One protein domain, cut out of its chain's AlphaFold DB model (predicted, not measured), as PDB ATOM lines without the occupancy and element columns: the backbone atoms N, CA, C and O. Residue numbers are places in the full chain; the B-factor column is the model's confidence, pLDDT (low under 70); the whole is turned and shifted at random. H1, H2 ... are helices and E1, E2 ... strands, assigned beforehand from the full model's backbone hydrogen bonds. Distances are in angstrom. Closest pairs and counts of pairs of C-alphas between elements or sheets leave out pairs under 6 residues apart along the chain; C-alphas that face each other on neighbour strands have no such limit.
ATOM      1  N   ALA A  36      34.739 -43.886  -3.061       82.81
ATOM      2  CA  ALA A  36      34.248 -42.740  -3.811       82.81
ATOM      3  C   ALA A  36      35.177 -42.346  -4.967       82.81
ATOM      4  O   ALA A  36      36.383 -42.164  -4.773       82.81
ATOM      5  N   VAL A  37      34.628 -42.144  -6.170       89.31
ATOM      6  CA  VAL A  37      35.347 -41.594  -7.333       89.31
ATOM      7  C   VAL A  37      35.506 -40.086  -7.165       89.31
ATOM      8  O   VAL A  37      34.527 -39.369  -6.994       89.31
ATOM      9  N   LEU A  38      36.742 -39.594  -7.217       91.88
ATOM     10  CA  LEU A  38      37.030 -38.184  -6.985       91.88
ATOM     11  C   LEU A  38      37.003 -37.398  -8.292       91.88
ATOM     12  O   LEU A  38      37.734 -37.718  -9.234       91.88
ATOM     13  N   PHE A  39      36.219 -36.331  -8.304       94.44
ATOM     14  CA  PHE A  39      36.260 -35.310  -9.335       94.44
ATOM     15  C   PHE A  39      36.688 -33.979  -8.733       94.44
ATOM     16  O   PHE A  39      36.433 -33.712  -7.563       94.44
ATOM     17  N   GLU A  40      37.339 -33.135  -9.519       94.94
ATOM     18  CA  GLU A  40      37.842 -31.846  -9.069       94.94
ATOM     19  C   GLU A  40      37.451 -30.704  -9.996       94.94
ATOM     20  O   GLU A  40      37.164 -30.895 -11.178       94.94
ATOM     21  N   THR A  41      37.443 -29.499  -9.439       95.06
ATOM     22  CA  THR A  41      37.248 -28.258 -10.181       95.06
ATOM     23  C   THR A  41      38.059 -27.144  -9.528       95.06
ATOM     24  O   THR A  41      38.207 -27.128  -8.303       95.06
ATOM     25  N   SER A  42      38.598 -26.228 -10.335       90.75
ATOM     26  CA  SER A  42      39.347 -25.060  -9.843       90.75
ATOM     27  C   SER A  42      38.607 -23.749 -10.103       90.75
ATOM     28  O   SER A  42      38.800 -22.771  -9.382       90.75
ATOM     29  N   LEU A  43      37.752 -23.721 -11.129       88.19
ATOM     30  CA  LEU A  43      36.966 -22.554 -11.507       88.19
ATOM     31  C   LEU A  43      35.473 -22.884 -11.564       88.19
ATOM     32  O   LEU A  43      35.084 -23.967 -11.995       88.19
ATOM     33  N   PRO A  44      34.600 -21.928 -11.226       86.31
ATOM     34  CA  PRO A  44      33.162 -22.171 -11.200       86.31
ATOM     35  C   PRO A  44      32.537 -22.370 -12.584       86.31
ATOM     36  O   PRO A  44      31.468 -22.966 -12.698       86.31
ATOM     37  N   SER A  45      33.203 -21.895 -13.637       86.75
ATOM     38  CA  SER A  45      32.814 -22.122 -15.030       86.75
ATOM     39  C   SER A  45      33.281 -23.472 -15.580       86.75
ATOM     40  O   SER A  45      32.869 -23.856 -16.672       86.75
ATOM     41  N   GLU A  46      34.173 -24.173 -14.877       90.56
ATOM     42  CA  GLU A  46      34.686 -25.466 -15.316       90.56
ATOM     43  C   GLU A  46      33.746 -26.596 -14.907       90.56
ATOM     44  O   GLU A  46      33.068 -26.563 -13.874       90.56
ATOM     45  N   ARG A  47      33.734 -27.644 -15.726       93.62
ATOM     46  CA  ARG A  47      33.139 -28.921 -15.341       93.62
ATOM     47  C   ARG A  47      34.041 -29.639 -14.352       93.62
ATOM     48  O   ARG A  47      35.235 -29.361 -14.266       93.62
ATOM     49  N   PHE A  48      33.459 -30.580 -13.627       95.31
ATOM     50  CA  PHE A  48      34.220 -31.481 -12.781       95.31
ATOM     51  C   PHE A  48      35.018 -32.465 -13.646       95.31
ATOM     52  O   PHE A  48      34.443 -33.187 -14.462       95.31
ATOM     53  N   GLY A  49      36.341 -32.466 -13.473       94.81
ATOM     54  CA  GLY A  49      37.277 -33.382 -14.130       94.81
ATOM     55  C   GLY A  49      37.682 -34.520 -13.200       94.81
ATOM     56  O   GLY A  49      37.726 -34.344 -11.985       94.81
ATOM     57  N   TYR A  50      37.973 -35.700 -13.738       93.88
ATOM     58  CA  TYR A  50      38.421 -36.834 -12.939       93.88
ATOM     59  C   TYR A  50      39.773 -36.536 -12.296       93.88
ATOM     60  O   TYR A  50      40.748 -36.207 -12.976       93.88
ATOM     61  N   SER A  51      39.850 -36.730 -10.980       90.81
ATOM     62  CA  SER A  51      41.075 -36.512 -10.230       90.81
ATOM     63  C   SER A  51      41.690 -37.816  -9.750       90.81
ATOM     64  O   SER A  51      41.044 -38.729  -9.232       90.81
ATOM     65  N   THR A  52      43.009 -37.879  -9.883       85.69
ATOM     66  CA  THR A  52      43.831 -38.974  -9.355       85.69
ATOM     67  C   THR A  52      44.660 -38.538  -8.148       85.69
ATOM     68  O   THR A  52      45.459 -39.326  -7.636       85.69
ATOM     69  N   THR A  53      44.510 -37.286  -7.722       84.00
ATOM     70  CA  THR A  53      45.187 -36.681  -6.575       84.00
ATOM     71  C   THR A  53      44.173 -36.450  -5.474       84.00
ATOM     72  O   THR A  53      43.092 -35.936  -5.729       84.00
ATOM     73  N   GLU A  54      44.513 -36.829  -4.247       83.31
ATOM     74  CA  GLU A  54      43.626 -36.639  -3.097       83.31
ATOM     75  C   GLU A  54      43.271 -35.156  -2.906       83.31
ATOM     76  O   GLU A  54      43.998 -34.252  -3.343       83.31
ATOM     77  N   CYS A  55      42.110 -34.910  -2.301       87.25
ATOM     78  CA  CYS A  55      41.725 -33.573  -1.883       87.25
ATOM     79  C   CYS A  55      42.438 -33.299  -0.558       87.25
ATOM     80  O   CYS A  55      42.148 -33.947   0.446       87.25
ATOM     81  N   VAL A  56      43.440 -32.423  -0.577       85.75
ATOM     82  CA  VAL A  56      44.286 -32.145   0.586       85.75
ATOM     83  C   VAL A  56      44.037 -30.712   1.007       85.75
ATOM     84  O   VAL A  56      43.919 -29.832   0.160       85.75
ATOM     85  N   TRP A  57      44.006 -30.469   2.314       81.12
ATOM     86  CA  TRP A  57      43.922 -29.115   2.847       81.12
ATOM     87  C   TRP A  57      44.972 -28.196   2.179       81.12
ATOM     88  O   TRP A  57      46.144 -28.584   2.102       81.12
ATOM     89  N   PRO A  58      44.595 -26.996   1.698       86.81
ATOM     90  CA  PRO A  58      43.372 -26.251   2.010       86.81
ATOM     91  C   PRO A  58      42.169 -26.499   1.085       86.81
ATOM     92  O   PRO A  58      41.181 -25.781   1.200       86.81
ATOM     93  N   ASP A  59      42.221 -27.495   0.203       90.19
ATOM     94  CA  ASP A  59      41.099 -27.836  -0.675       90.19
ATOM     95  C   ASP A  59      39.893 -28.365   0.106       90.19
ATOM     96  O   ASP A  59      40.040 -28.994   1.158       90.19
ATOM     97  N   GLU A  60      38.697 -28.152  -0.445       90.50
ATOM     98  CA  GLU A  60      37.452 -28.573   0.192       90.50
ATOM     99  C   GLU A  60      36.877 -29.809  -0.502       90.50
ATOM    100  O   GLU A  60      36.544 -29.768  -1.688       90.50
ATOM    101  N   GLN A  61      36.719 -30.907   0.244       91.94
ATOM    102  CA  GLN A  61      36.055 -32.117  -0.239       91.94
ATOM    103  C   GLN A  61      34.599 -32.168   0.234       91.94
ATOM    104  O   GLN A  61      34.282 -31.894   1.398       91.94
ATOM    105  N   ARG A  62      33.700 -32.558  -0.668       91.69
ATOM    106  CA  ARG A  62      32.312 -32.900  -0.352       91.69
ATOM    107  C   ARG A  62      31.923 -34.190  -1.036       91.69
ATOM    108  O   ARG A  62      32.100 -34.320  -2.244       91.69
ATOM    109  N   ASP A  63      31.354 -35.101  -0.271       89.00
ATOM    110  CA  ASP A  63      30.753 -36.298  -0.836       89.00
ATOM    111  C   ASP A  63      29.398 -35.932  -1.446       89.00
ATOM    112  O   ASP A  63      28.647 -35.106  -0.915       89.00
ATOM    113  N   ALA A  64      29.138 -36.482  -2.623       84.94
ATOM    114  CA  ALA A  64      27.925 -36.271  -3.389       84.94
ATOM    115  C   ALA A  64      27.196 -37.610  -3.578       84.94
ATOM    116  O   ALA A  64      27.700 -38.679  -3.239       84.94
ATOM    117  N   ASN A  65      25.972 -37.543  -4.101       82.19
ATOM    118  CA  ASN A  65      25.131 -38.725  -4.274       82.19
ATOM    119  C   ASN A  65      25.769 -39.772  -5.204       82.19
ATOM    120  O   ASN A  65      26.584 -39.452  -6.068       82.19
ATOM    121  N   LEU A  66      25.318 -41.023  -5.065       84.94
ATOM    122  CA  LEU A  66      25.661 -42.125  -5.965       84.94
ATOM    123  C   LEU A  66      25.348 -41.754  -7.425       84.94
ATOM    124  O   LEU A  66      24.220 -41.371  -7.741       84.94
ATOM    125  N   ILE A  67      26.326 -41.916  -8.318       86.12
ATOM    126  CA  ILE A  67      26.149 -41.726  -9.765       86.12
ATOM    127  C   ILE A  67      26.223 -43.078 -10.467       86.12
ATOM    128  O   ILE A  67      27.034 -43.936 -10.116       86.12
ATOM    129  N   LEU A  68      25.363 -43.256 -11.474       87.50
ATOM    130  CA  LEU A  68      25.385 -44.411 -12.363       87.50
ATOM    131  C   LEU A  68      26.500 -44.248 -13.402       87.50
ATOM    132  O   LEU A  68      26.462 -43.333 -14.228       87.50
ATOM    133  N   PHE A  69      27.479 -45.143 -13.368       87.31
ATOM    134  CA  PHE A  69      28.549 -45.204 -14.355       87.31
ATOM    135  C   PHE A  69      28.090 -45.915 -15.643       87.31
ATOM    136  O   PHE A  69      27.075 -46.617 -15.644       87.31
ATOM    137  N   PRO A  70      28.822 -45.751 -16.763       87.94
ATOM    138  CA  PRO A  70      28.479 -46.378 -18.043       87.94
ATOM    139  C   PRO A  70      28.425 -47.917 -18.029       87.94
ATOM    140  O   PRO A  70      27.805 -48.504 -18.911       87.94
ATOM    141  N   ASP A  71      29.058 -48.575 -17.054       85.56
ATOM    142  CA  ASP A  71      28.955 -50.027 -16.815       85.56
ATOM    143  C   ASP A  71      27.672 -50.452 -16.089       85.56
ATOM    144  O   ASP A  71      27.420 -51.648 -15.945       85.56
ATOM    145  N   GLY A  72      26.851 -49.499 -15.649       86.50
ATOM    146  CA  GLY A  72      25.664 -49.759 -14.847       86.50
ATOM    147  C   GLY A  72      25.945 -49.893 -13.349       86.50
ATOM    148  O   GLY A  72      25.009 -50.155 -12.593       86.50
ATOM    149  N   GLU A  73      27.185 -49.691 -12.892       86.50
ATOM    150  CA  GLU A  73      27.490 -49.656 -11.462       86.50
ATOM    151  C   GLU A  73      27.156 -48.286 -10.865       86.50
ATOM    152  O   GLU A  73      27.457 -47.237 -11.435       86.50
ATOM    153  N   GLN A  74      26.546 -48.289  -9.680       88.44
ATOM    154  CA  GLN A  74      26.405 -47.081  -8.873       88.44
ATOM    155  C   GLN A  74      27.612 -46.955  -7.957       88.44
ATOM    156  O   GLN A  74      27.936 -47.889  -7.223       88.44
ATOM    157  N   ARG A  75      28.270 -45.800  -7.996       87.69
ATOM    158  CA  ARG A  75      29.429 -45.515  -7.147       87.69
ATOM    159  C   ARG A  75      29.252 -44.172  -6.475       87.69
ATOM    160  O   ARG A  75      28.667 -43.253  -7.053       87.69
ATOM    161  N   GLU A  76      29.765 -44.073  -5.259       89.56
ATOM    162  CA  GLU A  76      29.843 -42.799  -4.561       89.56
ATOM    163  C   GLU A  76      30.832 -41.900  -5.299       89.56
ATOM    164  O   GLU A  76      31.799 -42.374  -5.910       89.56
ATOM    165  N   ILE A  77      30.568 -40.601  -5.295       92.00
ATOM    166  CA  ILE A  77      31.482 -39.625  -5.866       92.00
ATOM    167  C   ILE A  77      31.829 -38.583  -4.814       92.00
ATOM    168  O   ILE A  77      30.975 -38.124  -4.060       92.00
ATOM    169  N   SER A  78      33.090 -38.179  -4.797       92.81
ATOM    170  CA  SER A  78      33.550 -37.052  -3.996       92.81
ATOM    171  C   SER A  78      33.939 -35.922  -4.935       92.81
ATOM    172  O   SER A  78      34.560 -36.139  -5.976       92.81
ATOM    173  N   LEU A  79      33.582 -34.701  -4.565       94.38
ATOM    174  CA  LEU A  79      33.886 -33.485  -5.301       94.38
ATOM    175  C   LEU A  79      34.924 -32.685  -4.518       94.38
ATOM    176  O   LEU A  79      34.705 -32.342  -3.358       94.38
ATOM    177  N   CYS A  80      36.050 -32.394  -5.158       94.31
ATOM    178  CA  CYS A  80      37.127 -31.584  -4.614       94.31
ATOM    179  C   CYS A  80      37.118 -30.195  -5.251       94.31
ATOM    180  O   CYS A  80      37.252 -30.045  -6.468       94.31
ATOM    181  N   PHE A  81      36.987 -29.170  -4.423       94.56
ATOM    182  CA  PHE A  81      37.077 -27.778  -4.832       94.56
ATOM    183  C   PHE A  81      38.493 -27.299  -4.540       94.56
ATOM    184  O   PHE A  81      38.867 -27.109  -3.380       94.56
ATOM    185  N   ARG A  82      39.292 -27.153  -5.601       93.75
ATOM    186  CA  ARG A  82      40.695 -26.765  -5.484       93.75
ATOM    187  C   ARG A  82      40.797 -25.293  -5.114       93.75
ATOM    188  O   ARG A  82      40.187 -24.424  -5.739       93.75
ATOM    189  N   THR A  83      41.595 -25.029  -4.095       91.25
ATOM    190  CA  THR A  83      41.948 -23.678  -3.678       91.25
ATOM    191  C   THR A  83      43.073 -23.127  -4.540       91.25
ATOM    192  O   THR A  83      43.928 -23.848  -5.060       91.25
ATOM    193  N   ARG A  84      43.085 -21.804  -4.701       88.75
ATOM    194  CA  ARG A  84      44.212 -21.105  -5.317       88.75
ATOM    195  C   ARG A  84      45.401 -21.009  -4.347       88.75
ATOM    196  O   ARG A  84      45.260 -21.289  -3.156       88.75
ATOM    197  N   PRO A  85      46.585 -20.569  -4.816       86.12
ATOM    198  CA  PRO A  85      47.748 -20.359  -3.946       86.12
ATOM    199  C   PRO A  85      47.499 -19.397  -2.771       86.12
ATOM    200  O   PRO A  85      48.204 -19.456  -1.767       86.12
ATOM    201  N   ASP A  86      46.493 -18.527  -2.887       85.00
ATOM    202  CA  ASP A  86      46.023 -17.609  -1.845       85.00
ATOM    203  C   ASP A  86      45.057 -18.260  -0.834       85.00
ATOM    204  O   ASP A  86      44.580 -17.577   0.069       85.00
ATOM    205  N   ARG A  87      44.807 -19.573  -0.950       86.19
ATOM    206  CA  ARG A  87      43.877 -20.381  -0.139       86.19
ATOM    207  C   ARG A  87      42.400 -20.028  -0.308       86.19
ATOM    208  O   ARG A  87      41.580 -20.485   0.484       86.19
ATOM    209  N   ASN A  88      42.051 -19.265  -1.340       88.38
ATOM    210  CA  ASN A  88      40.664 -18.924  -1.624       88.38
ATOM    211  C   ASN A  88      40.068 -19.860  -2.678       88.38
ATOM    212  O   ASN A  88      40.734 -20.264  -3.639       88.38
ATOM    213  N   ILE A  89      38.779 -20.149  -2.524       86.06
ATOM    214  CA  ILE A  89      37.951 -20.778  -3.550       86.06
ATOM    215  C   ILE A  89      37.387 -19.695  -4.463       86.06
ATOM    216  O   ILE A  89      36.966 -18.621  -4.027       86.06
ATOM    217  N   VAL A  90      37.386 -19.996  -5.759       86.50
ATOM    218  CA  VAL A  90      36.778 -19.159  -6.792       86.50
ATOM    219  C   VAL A  90      35.329 -19.577  -6.951       86.50
ATOM    220  O   VAL A  90      35.057 -20.742  -7.240       86.50
ATOM    221  N   PHE A  91      34.398 -18.643  -6.798       84.75
ATOM    222  CA  PHE A  91      32.980 -18.937  -6.959       84.75
ATOM    223  C   PHE A  91      32.264 -17.862  -7.765       84.75
ATOM    224  O   PHE A  91      32.752 -16.742  -7.908       84.75
ATOM    225  N   LEU A  92      31.115 -18.235  -8.328       80.50
ATOM    226  CA  LEU A  92      30.207 -17.279  -8.946       80.50
ATOM    227  C   LEU A  92      29.201 -16.818  -7.907       80.50
ATOM    228  O   LEU A  92      28.437 -17.626  -7.373       80.50
ATOM    229  N   GLU A  93      29.203 -15.523  -7.641       74.69
ATOM    230  CA  GLU A  93      28.203 -14.872  -6.814       74.69
ATOM    231  C   GLU A  93      27.132 -14.283  -7.732       74.69
ATOM    232  O   GLU A  93      27.437 -13.586  -8.706       74.69
ATOM    233  N   SER A  94      25.865 -14.600  -7.465       62.75
ATOM    234  CA  SER A  94      24.776 -13.868  -8.096       62.75
ATOM    235  C   SER A  94      24.663 -12.523  -7.388       62.75
ATOM    236  O   SER A  94      24.574 -12.468  -6.164       62.75
ATOM    237  N   ILE A  95      24.682 -11.431  -8.154       59.66
ATOM    238  CA  ILE A  95      24.533 -10.077  -7.610       59.66
ATOM    239  C   ILE A  95      23.122  -9.961  -7.011       59.66
ATOM    240  O   ILE A  95      22.146  -9.694  -7.720       59.66
ATOM    241  N   ALA A  96      23.003 -10.251  -5.717       54.75
ATOM    242  CA  ALA A  96      21.744 -10.222  -4.983       54.75
ATOM    243  C   ALA A  96      21.519  -8.878  -4.278       54.75
ATOM    244  O   ALA A  96      20.363  -8.505  -4.069       54.75
ATOM    245  N   ASP A  97      22.585  -8.123  -3.992       50.62
ATOM    246  CA  ASP A  97      22.509  -6.915  -3.175       50.62
ATOM    247  C   ASP A  97      22.694  -5.606  -3.947       50.62
ATOM    248  O   ASP A  97      23.420  -5.491  -4.936       50.62
ATOM    249  N   LYS A  98      21.957  -4.601  -3.468       48.06
ATOM    250  CA  LYS A  98      21.738  -3.287  -4.087       48.06
ATOM    251  C   LYS A  98      23.013  -2.449  -4.260       48.06
ATOM    252  O   LYS A  98      23.005  -1.552  -5.096       48.06
ATOM    253  N   ASP A  99      24.088  -2.772  -3.545       52.09
ATOM    254  CA  ASP A  99      25.294  -1.938  -3.460       52.09
ATOM    255  C   ASP A  99      26.241  -2.093  -4.668       52.09
ATOM    256  O   ASP A  99      27.039  -1.201  -4.951       52.09
ATOM    257  N   GLU A 100      26.141  -3.179  -5.449       52.41
ATOM    258  CA  GLU A 100      26.961  -3.360  -6.665       52.41
ATOM    259  C   GLU A 100      26.236  -3.014  -7.971       52.41
ATOM    260  O   GLU A 100      26.884  -2.787  -8.998       52.41
ATOM    261  N   ALA A 101      24.909  -2.845  -7.926       51.81
ATOM    262  CA  ALA A 101      24.156  -2.234  -9.021       51.81
ATOM    263  C   ALA A 101      24.613  -0.782  -9.281       51.81
ATOM    264  O   ALA A 101      24.562  -0.311 -10.417       51.81
ATOM    265  N   GLU A 102      25.139  -0.097  -8.256       51.66
ATOM    266  CA  GLU A 102      25.718   1.248  -8.377       51.66
ATOM    267  C   GLU A 102      27.029   1.281  -9.182       51.66
ATOM    268  O   GLU A 102      27.393   2.327  -9.719       51.66
ATOM    269  N   ARG A 103      27.721   0.142  -9.347       56.28
ATOM    270  CA  ARG A 103      28.945   0.040 -10.168       56.28
ATOM    271  C   ARG A 103      28.675  -0.306 -11.638       56.28
ATOM    272  O   ARG A 103      29.618  -0.498 -12.400       56.28
ATOM    273  N   GLY A 104      27.407  -0.366 -12.052       58.97
ATOM    274  CA  GLY A 104      27.015  -0.560 -13.453       58.97
ATOM    275  C   GLY A 104      26.948  -2.016 -13.928       58.97
ATOM    276  O   GLY A 104      26.784  -2.245 -15.126       58.97
ATOM    277  N   PHE A 105      27.040  -2.996 -13.025       57.88
ATOM    278  CA  PHE A 105      26.825  -4.410 -13.353       57.88
ATOM    279  C   PHE A 105      25.330  -4.726 -13.453       57.88
ATOM    280  O   PHE A 105      24.521  -4.211 -12.673       57.88
ATOM    281  N   LYS A 106      24.927  -5.562 -14.420       56.56
ATOM    282  CA  LYS A 106      23.517  -5.937 -14.556       56.56
ATOM    283  C   LYS A 106      23.187  -7.034 -13.553       56.56
ATOM    284  O   LYS A 106      23.947  -7.975 -13.346       56.56
ATOM    285  N   LYS A 107      22.001  -6.934 -12.949       52.91
ATOM    286  CA  LYS A 107      21.448  -7.981 -12.087       52.91
ATOM    287  C   LYS A 107      21.453  -9.319 -12.838       52.91
ATOM    288  O   LYS A 107      20.784  -9.441 -13.862       52.91
ATOM    289  N   GLY A 108      22.172 -10.302 -12.301       57.41
ATOM    290  CA  GLY A 108      22.310 -11.634 -12.896       57.41
ATOM    291  C   GLY A 108      23.606 -11.872 -13.673       57.41
ATOM    292  O   GLY A 108      23.820 -13.005 -14.100       57.41
ATOM    293  N   ASP A 109      24.477 -10.868 -13.822       58.34
ATOM    294  CA  ASP A 109      25.818 -11.101 -14.355       58.34
ATOM    295  C   ASP A 109      26.635 -11.943 -13.352       58.34
ATOM    296  O   ASP A 109      26.616 -11.655 -12.150       58.34
ATOM    297  N   PRO A 110      27.331 -12.999 -13.808       65.06
ATOM    298  CA  PRO A 110      28.161 -13.823 -12.942       65.06
ATOM    299  C   PRO A 110      29.393 -13.029 -12.493       65.06
ATOM    300  O   PRO A 110      30.271 -12.733 -13.307       65.06
ATOM    301  N   LEU A 111      29.479 -12.701 -11.201       72.25
ATOM    302  CA  LEU A 111      30.672 -12.088 -10.623       72.25
ATOM    303  C   LEU A 111      31.605 -13.176 -10.090       72.25
ATOM    304  O   LEU A 111      31.182 -14.057  -9.342       72.25
ATOM    305  N   ILE A 112      32.880 -13.114 -10.476       76.56
ATOM    306  CA  ILE A 112      33.913 -13.987  -9.916       76.56
ATOM    307  C   ILE A 112      34.308 -13.435  -8.546       76.56
ATOM    308  O   ILE A 112      35.025 -12.437  -8.458       76.56
ATOM    309  N   SER A 113      33.867 -14.124  -7.499       78.62
ATOM    310  CA  SER A 113      34.182 -13.824  -6.106       78.62
ATOM    311  C   SER A 113      35.213 -14.809  -5.544       78.62
ATOM    312  O   SER A 113      35.497 -15.873  -6.108       78.62
ATOM    313  N   PHE A 114      35.817 -14.406  -4.428       82.38
ATOM    314  CA  PHE A 114      36.888 -15.111  -3.738       82.38
ATOM    315  C   PHE A 114      36.505 -15.195  -2.268       82.38
ATOM    316  O   PHE A 114      36.107 -14.187  -1.682       82.38
ATOM    317  N   GLY A 115      36.631 -16.373  -1.677       78.06
ATOM    318  CA  GLY A 115      36.370 -16.564  -0.256       78.06
ATOM    319  C   GLY A 115      37.150 -17.749   0.281       78.06
ATOM    320  O   GLY A 115      37.558 -18.628  -0.484       78.06
ATOM    321  N   ASP A 116      37.358 -17.759   1.591       84.19
ATOM    322  CA  ASP A 116      37.896 -18.934   2.265       84.19
ATOM    323  C   ASP A 116      36.862 -20.077   2.267       84.19
ATOM    324  O   ASP A 116      35.690 -19.899   1.926       84.19
ATOM    325  N   THR A 117      37.285 -21.284   2.640       78.81
ATOM    326  CA  THR A 117      36.402 -22.461   2.681       78.81
ATOM    327  C   THR A 117      35.272 -22.352   3.712       78.81
ATOM    328  O   THR A 117      34.314 -23.128   3.660       78.81
ATOM    329  N   TYR A 118      35.348 -21.386   4.633       81.50
ATOM    330  CA  TYR A 118      34.387 -21.182   5.710       81.50
ATOM    331  C   TYR A 118      33.396 -20.046   5.428       81.50
ATOM    332  O   TYR A 118      32.382 -19.977   6.123       81.50
ATOM    333  N   ASP A 119      33.613 -19.206   4.414       85.25
ATOM    334  CA  ASP A 119      32.686 -18.151   3.999       85.25
ATOM    335  C   ASP A 119      31.329 -18.785   3.639       85.25
ATOM    336  O   ASP A 119      31.241 -19.765   2.890       85.25
ATOM    337  N   ASP A 120      30.249 -18.245   4.203       86.25
ATOM    338  CA  ASP A 120      28.891 -18.745   3.973       86.25
ATOM    339  C   ASP A 120      28.532 -18.729   2.479       86.25
ATOM    340  O   ASP A 120      27.842 -19.628   1.992       86.25
ATOM    341  N   ARG A 121      29.068 -17.769   1.716       85.81
ATOM    342  CA  ARG A 121      28.855 -17.672   0.267       85.81
ATOM    343  C   ARG A 121      29.539 -18.802  -0.489       85.81
ATOM    344  O   ARG A 121      28.934 -19.403  -1.380       85.81
ATOM    345  N   VAL A 122      30.763 -19.147  -0.087       87.00
ATOM    346  CA  VAL A 122      31.489 -20.305  -0.625       87.00
ATOM    347  C   VAL A 122      30.736 -21.587  -0.287       87.00
ATOM    348  O   VAL A 122      30.558 -22.437  -1.159       87.00
ATOM    349  N   ARG A 123      30.199 -21.712   0.932       88.62
ATOM    350  CA  ARG A 123      29.397 -22.877   1.339       88.62
ATOM    351  C   ARG A 123      28.115 -23.035   0.521       88.62
ATOM    352  O   ARG A 123      27.813 -24.154   0.106       88.62
ATOM    353  N   VAL A 124      27.391 -21.949   0.239       89.12
ATOM    354  CA  VAL A 124      26.207 -21.985  -0.641       89.12
ATOM    355  C   VAL A 124      26.598 -22.394  -2.061       89.12
ATOM    356  O   VAL A 124      25.963 -23.274  -2.644       89.12
ATOM    357  N   TYR A 125      27.667 -21.812  -2.608       88.94
ATOM    358  CA  TYR A 125      28.185 -22.182  -3.926       88.94
ATOM    359  C   TYR A 125      28.552 -23.674  -4.008       88.94
ATOM    360  O   TYR A 125      28.093 -24.376  -4.914       88.94
ATOM    361  N   ILE A 126      29.322 -24.174  -3.038       91.56
ATOM    362  CA  ILE A 126      29.723 -25.581  -2.953       91.56
ATOM    363  C   ILE A 126      28.489 -26.477  -2.853       91.56
ATOM    364  O   ILE A 126      28.376 -27.436  -3.610       91.56
ATOM    365  N   SER A 127      27.534 -26.153  -1.976       91.50
ATOM    366  CA  SER A 127      26.307 -26.941  -1.814       91.50
ATOM    367  C   SER A 127      25.511 -27.039  -3.120       91.50
ATOM    368  O   SER A 127      25.082 -28.128  -3.501       91.50
ATOM    369  N   ASN A 128      25.390 -25.940  -3.869       90.38
ATOM    370  CA  ASN A 128      24.716 -25.942  -5.169       90.38
ATOM    371  C   ASN A 128      25.417 -26.849  -6.191       90.38
ATOM    372  O   ASN A 128      24.751 -27.605  -6.902       90.38
ATOM    373  N   ARG A 129      26.754 -26.802  -6.243       91.31
ATOM    374  CA  ARG A 129      27.576 -27.638  -7.134       91.31
ATOM    375  C   ARG A 129      27.567 -29.115  -6.738       91.31
ATOM    376  O   ARG A 129      27.651 -29.964  -7.617       91.31
ATOM    377  N   VAL A 130      27.438 -29.420  -5.448       92.56
ATOM    378  CA  VAL A 130      27.302 -30.790  -4.925       92.56
ATOM    379  C   VAL A 130      25.942 -31.389  -5.273       92.56
ATOM    380  O   VAL A 130      25.867 -32.554  -5.653       92.56
ATOM    381  N   ASN A 131      24.872 -30.597  -5.189       91.00
ATOM    382  CA  ASN A 131      23.519 -31.060  -5.504       91.00
ATOM    383  C   ASN A 131      23.293 -31.273  -7.008       91.00
ATOM    384  O   ASN A 131      22.471 -32.102  -7.388       91.00
ATOM    385  N   ASN A 132      24.012 -30.534  -7.859       90.06
ATOM    386  CA  ASN A 132      23.937 -30.644  -9.316       90.06
ATOM    387  C   ASN A 132      25.350 -30.676  -9.924       90.06
ATOM    388  O   ASN A 132      25.801 -29.674 -10.489       90.06
ATOM    389  N   PRO A 133      26.077 -31.799  -9.789       91.44
ATOM    390  CA  PRO A 133      27.435 -31.902 -10.300       91.44
ATOM    391  C   PRO A 133      27.433 -31.909 -11.834       91.44
ATOM    392  O   PRO A 133      26.874 -32.804 -12.465       91.44
ATOM    393  N   ASP A 134      28.089 -30.919 -12.444       92.50
ATOM    394  CA  ASP A 134      28.302 -30.875 -13.897       92.50
ATOM    395  C   ASP A 134      29.515 -31.740 -14.271       92.50
ATOM    396  O   ASP A 134      30.654 -31.262 -14.334       92.50
ATOM    397  N   ILE A 135      29.263 -33.040 -14.454       93.44
ATOM    398  CA  ILE A 135      30.239 -34.043 -14.891       93.44
ATOM    399  C   ILE A 135      29.863 -34.504 -16.300       93.44
ATOM    400  O   ILE A 135      28.747 -34.957 -16.554       93.44
ATOM    401  N   SER A 136      30.809 -34.421 -17.236       93.88
ATOM    402  CA  SER A 136      30.586 -34.892 -18.606       93.88
ATOM    403  C   SER A 136      30.487 -36.426 -18.655       93.88
ATOM    404  O   SER A 136      31.299 -37.099 -18.016       93.88
TER     405      SER A 136
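What this domain is: This is residues 36 to 136 of the 205 residues of an uncharacterized protein of Sphingorhabdus sp. YGSMI21 (UniProt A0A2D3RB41). A strongly twisted sheet of three strands, E1, E3 and E2, and a two-stranded ribbon, E4 and E5, lie one beyond the other along the long axis, and helix H2 packs on both. Past the ribbon, residues 99 to 104, partly in the tiny helix H1, stick out at one end. The 101 printed residues run E1 E2 E3 E4 H1 E5 H2; the larger sheet, order E1 E3 E2, is mixed, the ribbon antiparallel, and the class mixed, helices and strands. The whole is elongated, 52 by 27 by 19 A, yet only just compact, close to loose, with a radius of gyration of the C-alphas of 15.2 A.

How they stand to each other: E3, residues 74 to 81, is the inner strand, parallel to E1, residues 36 to 41, with N 39 and O 78 2.9 A apart. With E2, residues 60 to 68, it forms an antiparallel hairpin, N 79 and O 62 2.8 A apart; E2 bends by 59 degrees at residue 65. H2, residues 120 to 131, is on one face of this sheet, two layers, a helix over a sheet: it runs along the strands over E2 at a height over the sheet of 9.4 A, the closest C-alphas being Ala 64 and Val 130, 5.7 A. E4, residues 89 to 94, comes to 6.5 A of H2 at the C-alphas of Phe 91 and Tyr 125. Its antiparallel neighbour is E5, residues 110 to 115, with N 113 and O 91 2.9 A apart. H1, residues 98 to 101, is apart from H2. Every O i to N i+4 pair is within hydrogen-bond range in H2; H1 is too short for one.

Where its parts are: E1 begins at C-alpha 36, (34.248, -42.740, -3.811). E2 spans 23.5 A, E3 22.4 A, H2 16.4 A, ending at C-alpha 131, (23.519, -31.060, -5.504).

The domain as a whole: The C-alphas farthest apart, Asp 71 and Glu 102, are 52.1 A apart. The printed part has no cut; the link E1 to E2 is long, 18 residues. Residues 94 to 110 are under pLDDT 70.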